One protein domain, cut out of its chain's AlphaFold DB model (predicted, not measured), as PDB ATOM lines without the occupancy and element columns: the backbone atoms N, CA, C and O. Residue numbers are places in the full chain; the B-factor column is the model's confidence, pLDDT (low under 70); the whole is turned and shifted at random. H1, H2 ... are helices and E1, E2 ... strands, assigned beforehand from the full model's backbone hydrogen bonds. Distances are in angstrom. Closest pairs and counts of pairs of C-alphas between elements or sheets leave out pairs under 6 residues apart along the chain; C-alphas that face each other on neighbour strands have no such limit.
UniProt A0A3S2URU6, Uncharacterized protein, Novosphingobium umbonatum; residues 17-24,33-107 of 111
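AT A GLANCE: This is residues 17 to 24 and 33 to 107 of the 111 residues of an uncharacterized protein of Novosphingobium umbonatum (UniProt A0A3S2URU6). Two small sheets, E2 E3 E6 E7 and E1 E4 E5, stand face to face as a sandwich with their strands nearly aligned, and one short helix, H1, sits beside E1. The 83 printed residues have one named helix and seven named strands, in the order E1 H1 E2 E3 E4 E5 E6 E7; the sheets run E2 - E3 - E6 - E7 and E1 - E4 - E5, both antiparallel. The class is mostly strand, and the whole is compact and rounded, with a radius of gyration of the C-alphas of 12.2 A and spans of 33 by 26 by 21 A.

HOW THE PARTS SIT: Edge strand E1, residues 34 to 40, is antiparallel to E4, residues 71 to 77, with N 37 and O 74 3.0 A apart. H1, residues 46 to 53, is on this sheet but over none of its strands, at a height over the sheet of 4.2 A, only just above its level; its closest C-alphas to E1 are Ala 52 and Ala 38, 5.4 A. Every O i to N i+4 pair in H1 is within hydrogen-bond range. E2, residues 56 to 59, and E3, residues 62 to 68, form a hairpin, with N 57 and O 64 2.9 A apart. E4 and E5, residues 80 to 86, form another, with N 82 and O 75 2.8 A apart. E6, residues 91 to 97, is antiparallel to E3, with N 94 and O 65 2.8 A apart, and forms a hairpin with E7, residues 101 to 106, with N 95 and O 102 2.9 A apart. In the sandwich, two sheets face to face, the strands of one sheet stand at 14 degrees to those of the other.

IN THESE COORDINATES: E1 begins at C-alpha 34, (34.438, 10.405, 35.420), and is 20.4 A long. E3 is 19.5 A, E4 and E5 19.6 A each, E6 19.4 A. E7 ends at C-alpha 106, (54.761, -0.751, 30.941).

THE WHOLE: Residues 25 to 32 are not printed; C-alphas 24 and 33 are 8.9 A apart across this cut. The links between successive named elements are tight. Residues 17 to 24 are among those under pLDDT 70.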
ATOM      1  N   ALA A  17      40.480  -0.625  39.529       38.28
ATOM      2  CA  ALA A  17      39.441   0.299  39.983       38.28
ATOM      3  C   ALA A  17      38.273   0.239  38.996       38.28
ATOM      4  O   ALA A  17      38.459  -0.164  37.855       38.28
ATOM      5  N   ASN A  18      37.060   0.592  39.413       32.06
ATOM      6  CA  ASN A  18      35.878   0.527  38.559       32.06
ATOM      7  C   ASN A  18      35.280   1.963  38.294       32.06
ATOM      8  O   ASN A  18      34.766   2.553  39.229       32.06
ATOM      9  N   ALA A  19      35.313   2.539  37.064       34.53
ATOM     10  CA  ALA A  19      34.919   3.930  36.563       34.53
ATOM     11  C   ALA A  19      33.862   4.331  35.365       34.53
ATOM     12  O   ALA A  19      34.240   5.023  34.426       34.53
ATOM     13  N   LEU A  20      32.557   3.930  35.278       34.81
ATOM     14  CA  LEU A  20      31.606   3.865  34.106       34.81
ATOM     15  C   LEU A  20      31.169   5.257  33.781       34.81
ATOM     16  O   LEU A  20      30.258   5.762  34.417       34.81
ATOM     17  N   ASN A  21      31.856   5.873  32.819       34.75
ATOM     18  CA  ASN A  21      31.346   6.128  31.472       34.75
ATOM     19  C   ASN A  21      32.213   7.216  30.838       34.75
ATOM     20  O   ASN A  21      32.258   8.345  31.319       34.75
ATOM     21  N   PHE A  22      32.840   6.884  29.720       35.94
ATOM     22  CA  PHE A  22      33.163   7.850  28.680       35.94
ATOM     23  C   PHE A  22      32.063   7.748  27.629       35.94
ATOM     24  O   PHE A  22      31.535   6.672  27.340       35.94
ATOM     25  N   GLY A  23      31.690   8.900  27.096       34.97
ATOM     26  CA  GLY A  23      30.426   9.094  26.410       34.97
ATOM     27  C   GLY A  23      29.469   9.818  27.342       34.97
ATOM     28  O   GLY A  23      28.783   9.204  28.157       34.97
ATOM     29  N   GLN A  24      29.423  11.143  27.207       38.59
ATOM     30  CA  GLN A  24      28.288  11.938  27.656       38.59
ATOM     31  C   GLN A  24      27.001  11.274  27.155       38.59
ATOM     32  O   GLN A  24      26.640  11.371  25.985       38.59
ATOM     33  N   SER A  33      30.180  12.235  36.980       59.75
ATOM     34  CA  SER A  33      31.264  12.472  36.016       59.75
ATOM     35  C   SER A  33      32.508  11.646  36.361       59.75
ATOM     36  O   SER A  33      32.898  11.544  37.529       59.75
ATOM     37  N   THR A  34      33.126  11.056  35.337       61.53
ATOM     38  CA  THR A  34      34.438  10.405  35.420       61.53
ATOM     39  C   THR A  34      35.456  11.295  34.713       61.53
ATOM     40  O   THR A  34      35.183  11.768  33.613       61.53
ATOM     41  N   SER A  35      36.616  11.542  35.320       70.00
ATOM     42  CA  SER A  35      37.694  12.308  34.680       70.00
ATOM     43  C   SER A  35      39.053  11.676  34.937       70.00
ATOM     44  O   SER A  35      39.327  11.253  36.062       70.00
ATOM     45  N   VAL A  36      39.914  11.698  33.926       76.38
ATOM     46  CA  VAL A  36      41.330  11.333  34.026       76.38
ATOM     47  C   VAL A  36      42.196  12.535  33.696       76.38
ATOM     48  O   VAL A  36      41.800  13.371  32.889       76.38
ATOM     49  N   ASP A  37      43.349  12.626  34.341       76.75
ATOM     50  CA  ASP A  37      44.316  13.696  34.125       76.75
ATOM     51  C   ASP A  37      45.715  13.197  34.508       76.75
ATOM     52  O   ASP A  37      45.858  12.391  35.432       76.75
ATOM     53  N   ALA A  38      46.738  13.660  33.805       82.31
ATOM     54  CA  ALA A  38      48.135  13.385  34.106       82.31
ATOM     55  C   ALA A  38      48.820  14.726  34.344       82.31
ATOM     56  O   ALA A  38      48.807  15.600  33.482       82.31
ATOM     57  N   VAL A  39      49.395  14.906  35.531       82.56
ATOM     58  CA  VAL A  39      50.018  16.178  35.912       82.56
ATOM     59  C   VAL A  39      51.455  15.934  36.344       82.56
ATOM     60  O   VAL A  39      51.666  15.041  37.164       82.56
ATOM     61  N   PRO A  40      52.438  16.704  35.853       83.69
ATOM     62  CA  PRO A  40      53.818  16.604  36.316       83.69
ATOM     63  C   PRO A  40      53.939  16.757  37.836       83.69
ATOM     64  O   PRO A  40      53.118  17.413  38.482       83.69
ATOM     65  N   ILE A  41      54.973  16.150  38.413       83.88
ATOM     66  CA  ILE A  41      55.350  16.391  39.811       83.88
ATOM     67  C   ILE A  41      56.190  17.673  39.863       83.88
ATOM     68  O   ILE A  41      57.020  17.898  38.988       83.88
ATOM     69  N   GLU A  42      55.958  18.532  40.856       78.38
ATOM     70  CA  GLU A  42      56.773  19.735  41.043       78.38
ATOM     71  C   GLU A  42      58.160  19.399  41.621       78.38
ATOM     72  O   GLU A  42      58.264  18.504  42.463       78.38
ATOM     73  N   PRO A  43      59.220  20.130  41.229       82.19
ATOM     74  CA  PRO A  43      59.234  21.222  40.247       82.19
ATOM     75  C   PRO A  43      59.067  20.716  38.803       82.19
ATOM     76  O   PRO A  43      59.631  19.694  38.431       82.19
ATOM     77  N   SER A  44      58.298  21.444  37.984       78.69
ATOM     78  CA  SER A  44      57.999  21.072  36.592       78.69
ATOM     79  C   SER A  44      58.127  22.255  35.633       78.69
ATOM     80  O   SER A  44      57.953  23.413  36.016       78.69
ATOM     81  N   THR A  45      58.451  21.961  34.375       82.56
ATOM     82  CA  THR A  45      58.575  22.945  33.290       82.56
ATOM     83  C   THR A  45      57.304  23.014  32.443       82.56
ATOM     84  O   THR A  45      56.467  22.112  32.469       82.56
ATOM     85  N   VAL A  46      57.171  24.063  31.624       78.81
ATOM     86  CA  VAL A  46      56.076  24.171  30.639       78.81
ATOM     87  C   VAL A  46      56.044  22.961  29.698       78.81
ATOM     88  O   VAL A  46      54.965  22.491  29.338       78.81
ATOM     89  N   ASP A  47      57.205  22.427  29.325       76.00
ATOM     90  CA  ASP A  47      57.281  21.268  28.436       76.00
ATOM     91  C   ASP A  47      56.870  19.966  29.138       76.00
ATOM     92  O   ASP A  47      56.271  19.100  28.499       76.00
ATOM     93  N   ASP A  48      57.059  19.852  30.458       73.31
ATOM     94  CA  ASP A  48      56.501  18.738  31.233       73.31
ATOM     95  C   ASP A  48      54.968  18.762  31.226       73.31
ATOM     96  O   ASP A  48      54.340  17.712  31.078       73.31
ATOM     97  N   TYR A  49      54.354  19.947  31.328       71.75
ATOM     98  CA  TYR A  49      52.898  20.095  31.231       71.75
ATOM     99  C   TYR A  49      52.371  19.765  29.834       71.75
ATOM    100  O   TYR A  49      51.346  19.091  29.725       71.75
ATOM    101  N   LYS A  50      53.072  20.178  28.769       72.62
ATOM    102  CA  LYS A  50      52.716  19.785  27.394       72.62
ATOM    103  C   LYS A  50      52.778  18.269  27.232       72.62
ATOM    104  O   LYS A  50      51.782  17.667  26.839       72.62
ATOM    105  N   ARG A  51      53.892  17.645  27.635       78.44
ATOM    106  CA  ARG A  51      54.063  16.186  27.587       78.44
ATOM    107  C   ARG A  51      52.953  15.470  28.352       78.44
ATOM    108  O   ARG A  51      52.389  14.512  27.842       78.44
ATOM    109  N   ALA A  52      52.625  15.930  29.558       77.12
ATOM    110  CA  ALA A  52      51.579  15.328  30.378       77.12
ATOM    111  C   ALA A  52      50.174  15.486  29.767       77.12
ATOM    112  O   ALA A  52      49.373  14.556  29.846       77.12
ATOM    113  N   SER A  53      49.897  16.608  29.091       73.88
ATOM    114  CA  SER A  53      48.612  16.846  28.415       73.88
ATOM    115  C   SER A  53      48.338  15.871  27.263       73.88
ATOM    116  O   SER A  53      47.184  15.554  26.989       73.88
ATOM    117  N   GLU A  54      49.393  15.338  26.644       81.19
ATOM    118  CA  GLU A  54      49.313  14.351  25.562       81.19
ATOM    119  C   GLU A  54      49.259  12.899  26.070       81.19
ATOM    120  O   GLU A  54      49.025  11.977  25.287       81.19
ATOM    121  N   MET A  55      49.451  12.658  27.375       82.69
ATOM    122  CA  MET A  55      49.490  11.297  27.925       82.69
ATOM    123  C   MET A  55      48.123  10.624  27.944       82.69
ATOM    124  O   MET A  55      48.068   9.401  27.880       82.69
ATOM    125  N   CYS A  56      47.033  11.382  28.052       80.50
ATOM    126  CA  CYS A  56      45.676  10.850  28.122       80.50
ATOM    127  C   CYS A  56      44.887  11.212  26.866       80.50
ATOM    128  O   CYS A  56      44.737  12.384  26.535       80.50
ATOM    129  N   ALA A  57      44.308  10.209  26.212       78.12
ATOM    130  CA  ALA A  57      43.448  10.387  25.050       78.12
ATOM    131  C   ALA A  57      42.081   9.742  25.287       78.12
ATOM    132  O   ALA A  57      41.978   8.698  25.931       78.12
ATOM    133  N   ALA A  58      41.025  10.351  24.746       74.56
ATOM    134  CA  ALA A  58      39.713   9.719  24.687       74.56
ATOM    135  C   ALA A  58      39.740   8.571  23.664       74.56
ATOM    136  O   ALA A  58      40.160   8.763  22.525       74.56
ATOM    137  N   GLU A  59      39.267   7.393  24.058       74.88
ATOM    138  CA  GLU A  59      39.233   6.193  23.224       74.88
ATOM    139  C   GLU A  59      37.878   5.487  23.376       74.88
ATOM    140  O   GLU A  59      37.565   4.894  24.407       74.88
ATOM    141  N   GLY A  60      37.033   5.572  22.344       72.69
ATOM    142  CA  GLY A  60      35.702   4.959  22.326       72.69
ATOM    143  C   GLY A  60      34.774   5.486  23.428       72.69
ATOM    144  O   GLY A  60      34.481   6.678  23.503       72.69
ATOM    145  N   LYS A  61      34.293   4.574  24.283       69.88
ATOM    146  CA  LYS A  61      33.568   4.880  25.530       69.88
ATOM    147  C   LYS A  61      34.517   4.846  26.724       69.88
ATOM    148  O   LYS A  61      34.110   4.435  27.820       69.88
ATOM    149  N   GLY A  62      35.763   5.274  26.514       74.38
ATOM    150  CA  GLY A  62      36.848   5.284  27.486       74.38
ATOM    151  C   GLY A  62      37.886   6.400  27.298       74.38
ATOM    152  O   GLY A  62      37.763   7.248  26.414       74.38
ATOM    153  N   ALA A  63      38.940   6.356  28.113       78.31
ATOM    154  CA  ALA A  63      40.240   6.940  27.799       78.31
ATOM    155  C   ALA A  63      41.321   5.897  27.958       78.31
ATOM    156  O   ALA A  63      41.208   4.970  28.760       78.31
ATOM    157  N   VAL A  64      42.419   6.146  27.269       83.81
ATOM    158  CA  VAL A  64      43.683   5.484  27.525       83.81
ATOM    159  C   VAL A  64      44.711   6.546  27.880       83.81
ATOM    160  O   VAL A  64      44.895   7.521  27.155       83.81
ATOM    161  N   CYS A  65      45.367   6.358  29.021       83.31
ATOM    162  CA  CYS A  65      46.471   7.180  29.483       83.31
ATOM    163  C   CYS A  65      47.772   6.386  29.408       83.31
ATOM    164  O   CYS A  65      47.950   5.408  30.131       83.31
ATOM    165  N   ARG A  66      48.683   6.808  28.534       88.94
ATOM    166  CA  ARG A  66      50.045   6.289  28.400       88.94
ATOM    167  C   ARG A  66      50.973   7.186  29.209       88.94
ATOM    168  O   ARG A  66      51.434   8.220  28.740       88.94
ATOM    169  N   LEU A  67      51.169   6.808  30.461       86.00
ATOM    170  CA  LEU A  67      51.891   7.577  31.458       86.00
ATOM    171  C   LEU A  67      53.384   7.270  31.376       86.00
ATOM    172  O   LEU A  67      53.782   6.104  31.341       86.00
ATOM    173  N   VAL A  68      54.194   8.325  31.397       88.38
ATOM    174  CA  VAL A  68      55.652   8.258  31.532       88.38
ATOM    175  C   VAL A  68      56.036   9.170  32.688       88.38
ATOM    176  O   VAL A  68      55.762  10.371  32.643       88.38
ATOM    177  N   GLY A  69      56.611   8.602  33.745       84.69
ATOM    178  CA  GLY A  69      56.946   9.361  34.944       84.69
ATOM    179  C   GLY A  69      58.106  10.350  34.748       84.69
ATOM    180  O   GLY A  69      58.891  10.207  33.808       84.69
ATOM    181  N   PRO A  70      58.254  11.345  35.642       88.94
ATOM    182  CA  PRO A  70      57.475  11.530  36.866       88.94
ATOM    183  C   PRO A  70      56.166  12.305  36.641       88.94
ATOM    184  O   PRO A  70      56.177  13.483  36.279       88.94
ATOM    185  N   VAL A  71      55.026  11.665  36.915       85.69
ATOM    186  CA  VAL A  71      53.695  12.291  36.831       85.69
ATOM    187  C   VAL A  71      52.760  11.757  37.912       85.69
ATOM    188  O   VAL A  71      52.876  10.627  38.368       85.69
ATOM    189  N   ASN A  72      51.783  12.566  38.299       82.69
ATOM    190  CA  ASN A  72      50.631  12.165  39.085       82.69
ATOM    191  C   ASN A  72      49.458  11.879  38.155       82.69
ATOM    192  O   ASN A  72      48.884  12.800  37.563       82.69
ATOM    193  N   PHE A  73      49.055  10.616  38.086       82.81
ATOM    194  CA  PHE A  73      47.796  10.238  37.469       82.81
ATOM    195  C   PHE A  73      46.644  10.535  38.424       82.81
ATOM    196  O   PHE A  73      46.639  10.109  39.579       82.81
ATOM    197  N   LYS A  74      45.652  11.282  37.952       82.62
ATOM    198  CA  LYS A  74      44.470  11.669  38.714       82.62
ATOM    199  C   LYS A  74      43.255  11.018  38.084       82.62
ATOM    200  O   LYS A  74      42.925  11.279  36.933       82.62
ATOM    201  N   PHE A  75      42.542  10.248  38.884       79.31
ATOM    202  CA  PHE A  75      41.267   9.656  38.520       79.31
ATOM    203  C   PHE A  75      40.172  10.249  39.411       79.31
ATOM    204  O   PHE A  75      40.315  10.263  40.634       79.31
ATOM    205  N   ARG A  76      39.087  10.769  38.830       74.31
ATOM    206  CA  ARG A  76      37.916  11.242  39.587       74.31
ATOM    207  C   ARG A  76      36.669  10.496  39.162       74.31
ATOM    208  O   ARG A  76      36.458  10.289  37.970       74.31
ATOM    209  N   TRP A  77      35.831  10.166  40.135       71.00
ATOM    210  CA  TRP A  77      34.541   9.517  39.941       71.00
ATOM    211  C   TRP A  77      33.583   9.905  41.067       71.00
ATOM    212  O   TRP A  77      33.923   9.752  42.236       71.00
ATOM    213  N   LYS A  78      32.387  10.412  40.729       66.44
ATOM    214  CA  LYS A  78      31.336  10.782  41.707       66.44
ATOM    215  C   LYS A  78      31.837  11.659  42.875       66.44
ATOM    216  O   LYS A  78      31.396  11.510  44.009       66.44
ATOM    217  N   GLY A  79      32.781  12.564  42.608       70.56
ATOM    218  CA  GLY A  79      33.391  13.427  43.628       70.56
ATOM    219  C   GLY A  79      34.537  12.785  44.422       70.56
ATOM    220  O   GLY A  79      35.313  13.506  45.044       70.56
ATOM    221  N   SER A  80      34.724  11.466  44.347       64.31
ATOM    222  CA  SER A  80      35.934  10.801  44.834       64.31
ATOM    223  C   SER A  80      37.092  11.048  43.871       64.31
ATOM    224  O   SER A  80      36.922  11.018  42.652       64.31
ATOM    225  N   LYS A  81      38.282  11.292  44.419       76.00
ATOM    226  CA  LYS A  81      39.513  11.528  43.664       76.00
ATOM    227  C   LYS A  81      40.599  10.592  44.176       76.00
ATOM    228  O   LYS A  81      40.911  10.605  45.361       76.00
ATOM    229  N   THR A  82      41.210   9.853  43.265       78.06
ATOM    230  CA  THR A  82      42.413   9.060  43.507       78.06
ATOM    231  C   THR A  82      43.575   9.720  42.781       78.06
ATOM    232  O   THR A  82      43.431  10.167  41.641       78.06
ATOM    233  N   VAL A  83      44.716   9.817  43.456       80.75
ATOM    234  CA  VAL A  83      45.973  10.280  42.867       80.75
ATOM    235  C   VAL A  83      46.973   9.144  42.997       80.75
ATOM    236  O   VAL A  83      47.185   8.645  44.098       80.75
ATOM    237  N   THR A  84      47.554   8.736  41.878       79.50
ATOM    238  CA  THR A  84      48.542   7.662  41.816       79.50
ATOM    239  C   THR A  84      49.830   8.232  41.233       79.50
ATOM    240  O   THR A  84      49.808   8.703  40.092       79.50
ATOM    241  N   PRO A  85      50.938   8.234  41.993       80.81
ATOM    242  CA  PRO A  85      52.224   8.647  41.457       80.81
ATOM    243  C   PRO A  85      52.743   7.594  40.471       80.81
ATOM    244  O   PRO A  85      52.616   6.396  40.714       80.81
ATOM    245  N   VAL A  86      53.327   8.065  39.374       81.56
ATOM    246  CA  VAL A  86      54.154   7.295  38.441       81.56
ATOM    247  C   VAL A  86      55.569   7.825  38.607       81.56
ATOM    248  O   VAL A  86      55.823   9.008  38.349       81.56
ATOM    249  N   LEU A  87      56.460   6.983  39.117       84.62
ATOM    250  CA  LEU A  87      57.815   7.362  39.500       84.62
ATOM    251  C   LEU A  87      58.696   7.616  38.265       84.62
ATOM    252  O   LEU A  87      58.348   7.212  37.152       84.62
ATOM    253  N   PRO A  88      59.846   8.296  38.417       83.88
ATOM    254  CA  PRO A  88      60.809   8.433  37.330       83.88
ATOM    255  C   PRO A  88      61.154   7.073  36.709       83.88
ATOM    256  O   PRO A  88      61.349   6.099  37.431       83.88
ATOM    257  N   ALA A  89      61.237   7.025  35.378       80.94
ATOM    258  CA  ALA A  89      61.471   5.807  34.590       80.94
ATOM    259  C   ALA A  89      60.376   4.722  34.679       80.94
ATOM    260  O   ALA A  89      60.504   3.684  34.029       80.94
ATOM    261  N   GLU A  90      59.271   4.958  35.391       81.12
ATOM    262  CA  GLU A  90      58.090   4.107  35.286       81.12
ATOM    263  C   GLU A  90      57.254   4.494  34.067       81.12
ATOM    264  O   GLU A  90      57.040   5.672  33.756       81.12
ATOM    265  N   THR A  91      56.735   3.468  33.399       85.12
ATOM    266  CA  THR A  91      55.717   3.625  32.368       85.12
ATOM    267  C   THR A  91      54.476   2.853  32.781       85.12
ATOM    268  O   THR A  91      54.557   1.781  33.380       85.12
ATOM    269  N   ALA A  92      53.303   3.404  32.497       80.88
ATOM    270  CA  ALA A  92      52.042   2.749  32.809       80.88
ATOM    271  C   ALA A  92      51.012   3.050  31.729       80.88
ATOM    272  O   ALA A  92      50.891   4.180  31.260       80.88
ATOM    273  N   VAL A  93      50.238   2.040  31.353       85.00
ATOM    274  CA  VAL A  93      49.073   2.205  30.491       85.00
ATOM    275  C   VAL A  93      47.839   2.037  31.357       85.00
ATOM    276  O   VAL A  93      47.573   0.959  31.890       85.00
ATOM    277  N   VAL A  94      47.091   3.123  31.515       83.69
ATOM    278  CA  VAL A  94      45.820   3.131  32.229       83.69
ATOM    279  C   VAL A  94      44.696   3.215  31.216       83.69
ATOM    280  O   VAL A  94      44.489   4.251  30.592       83.69
ATOM    281  N   SER A  95      43.941   2.135  31.075       78.81
ATOM    282  CA  SER A  95      42.731   2.105  30.261       78.81
ATOM    283  C   SER A  95      41.521   2.270  31.167       78.81
ATOM    284  O   SER A  95      41.290   1.462  32.067       78.81
ATOM    285  N   VAL A  96      40.745   3.319  30.929       74.19
ATOM    286  CA  VAL A  96      39.456   3.568  31.568       74.19
ATOM    287  C   VAL A  96      38.382   3.278  30.543       74.19
ATOM    288  O   VAL A  96      38.136   4.105  29.680       74.19
ATOM    289  N   GLU A  97      37.731   2.127  30.625       73.19
ATOM    290  CA  GLU A  97      36.579   1.806  29.787       73.19
ATOM    291  C   GLU A  97      35.374   1.664  30.680       73.19
ATOM    292  O   GLU A  97      35.204   0.658  31.381       73.19
ATOM    293  N   GLY A  98      34.508   2.668  30.657       66.12
ATOM    294  CA  GLY A  98      33.379   2.573  31.537       66.12
ATOM    295  C   GLY A  98      33.852   2.288  32.993       66.12
ATOM    296  O   GLY A  98      34.895   2.814  33.360       66.12
ATOM    297  N   ILE A  99      33.121   1.475  33.818       60.34
ATOM    298  CA  ILE A  99      33.416   1.232  35.259       60.34
ATOM    299  C   ILE A  99      34.593   0.344  35.440       60.34
ATOM    300  O   ILE A  99      34.572  -0.485  36.318       60.34
ATOM    301  N   LYS A 100      35.635   0.502  34.648       62.94
ATOM    302  CA  LYS A 100      36.824  -0.306  34.751       62.94
ATOM    303  C   LYS A 100      37.998   0.572  34.375       62.94
ATOM    304  O   LYS A 100      38.118   1.018  33.244       62.94
ATOM    305  N   THR A 101      38.837   0.815  35.360       65.31
ATOM    306  CA  THR A 101      40.184   1.328  35.214       65.31
ATOM    307  C   THR A 101      41.114   0.138  35.378       65.31
ATOM    308  O   THR A 101      41.191  -0.467  36.451       65.31
ATOM    309  N   THR A 102      41.793  -0.204  34.296       71.62
ATOM    310  CA  THR A 102      42.839  -1.220  34.281       71.62
ATOM    311  C   THR A 102      44.164  -0.505  34.145       71.62
ATOM    312  O   THR A 102      44.324   0.312  33.244       71.62
ATOM    313  N   CYS A 103      45.105  -0.810  35.030       71.94
ATOM    314  CA  CYS A 103      46.476  -0.355  34.893       71.94
ATOM    315  C   CYS A 103      47.370  -1.535  34.548       71.94
ATOM    316  O   CYS A 103      47.327  -2.576  35.209       71.94
ATOM    317  N   GLN A 104      48.161  -1.357  33.502       73.62
ATOM    318  CA  GLN A 104      49.235  -2.251  33.121       73.62
ATOM    319  C   GLN A 104      50.541  -1.480  33.282       73.62
ATOM    320  O   GLN A 104      50.702  -0.409  32.696       73.62
ATOM    321  N   LEU A 105      51.459  -2.009  34.088       69.19
ATOM    322  CA  LEU A 105      52.826  -1.499  34.125       69.19
ATOM    323  C   LEU A 105      53.437  -1.718  32.738       69.19
ATOM    324  O   LEU A 105      53.440  -2.840  32.231       69.19
ATOM    325  N   GLY A 106      53.898  -0.641  32.108       56.88
ATOM    326  CA  GLY A 106      54.761  -0.751  30.941       56.88
ATOM    327  C   GLY A 106      56.128  -1.252  31.403       56.88
ATOM    328  O   GLY A 106      56.550  -0.940  32.516       56.88
ATOM    329  N   ASN A 107      56.767  -2.101  30.592       47.12
ATOM    330  CA  ASN A 107      57.996  -2.811  30.951       47.12
ATOM    331  C   ASN A 107      58.988  -1.928  31.720       47.12
ATOM    332  O   ASN A 107      59.529  -0.960  31.191       47.12
TER     333      ASN A 107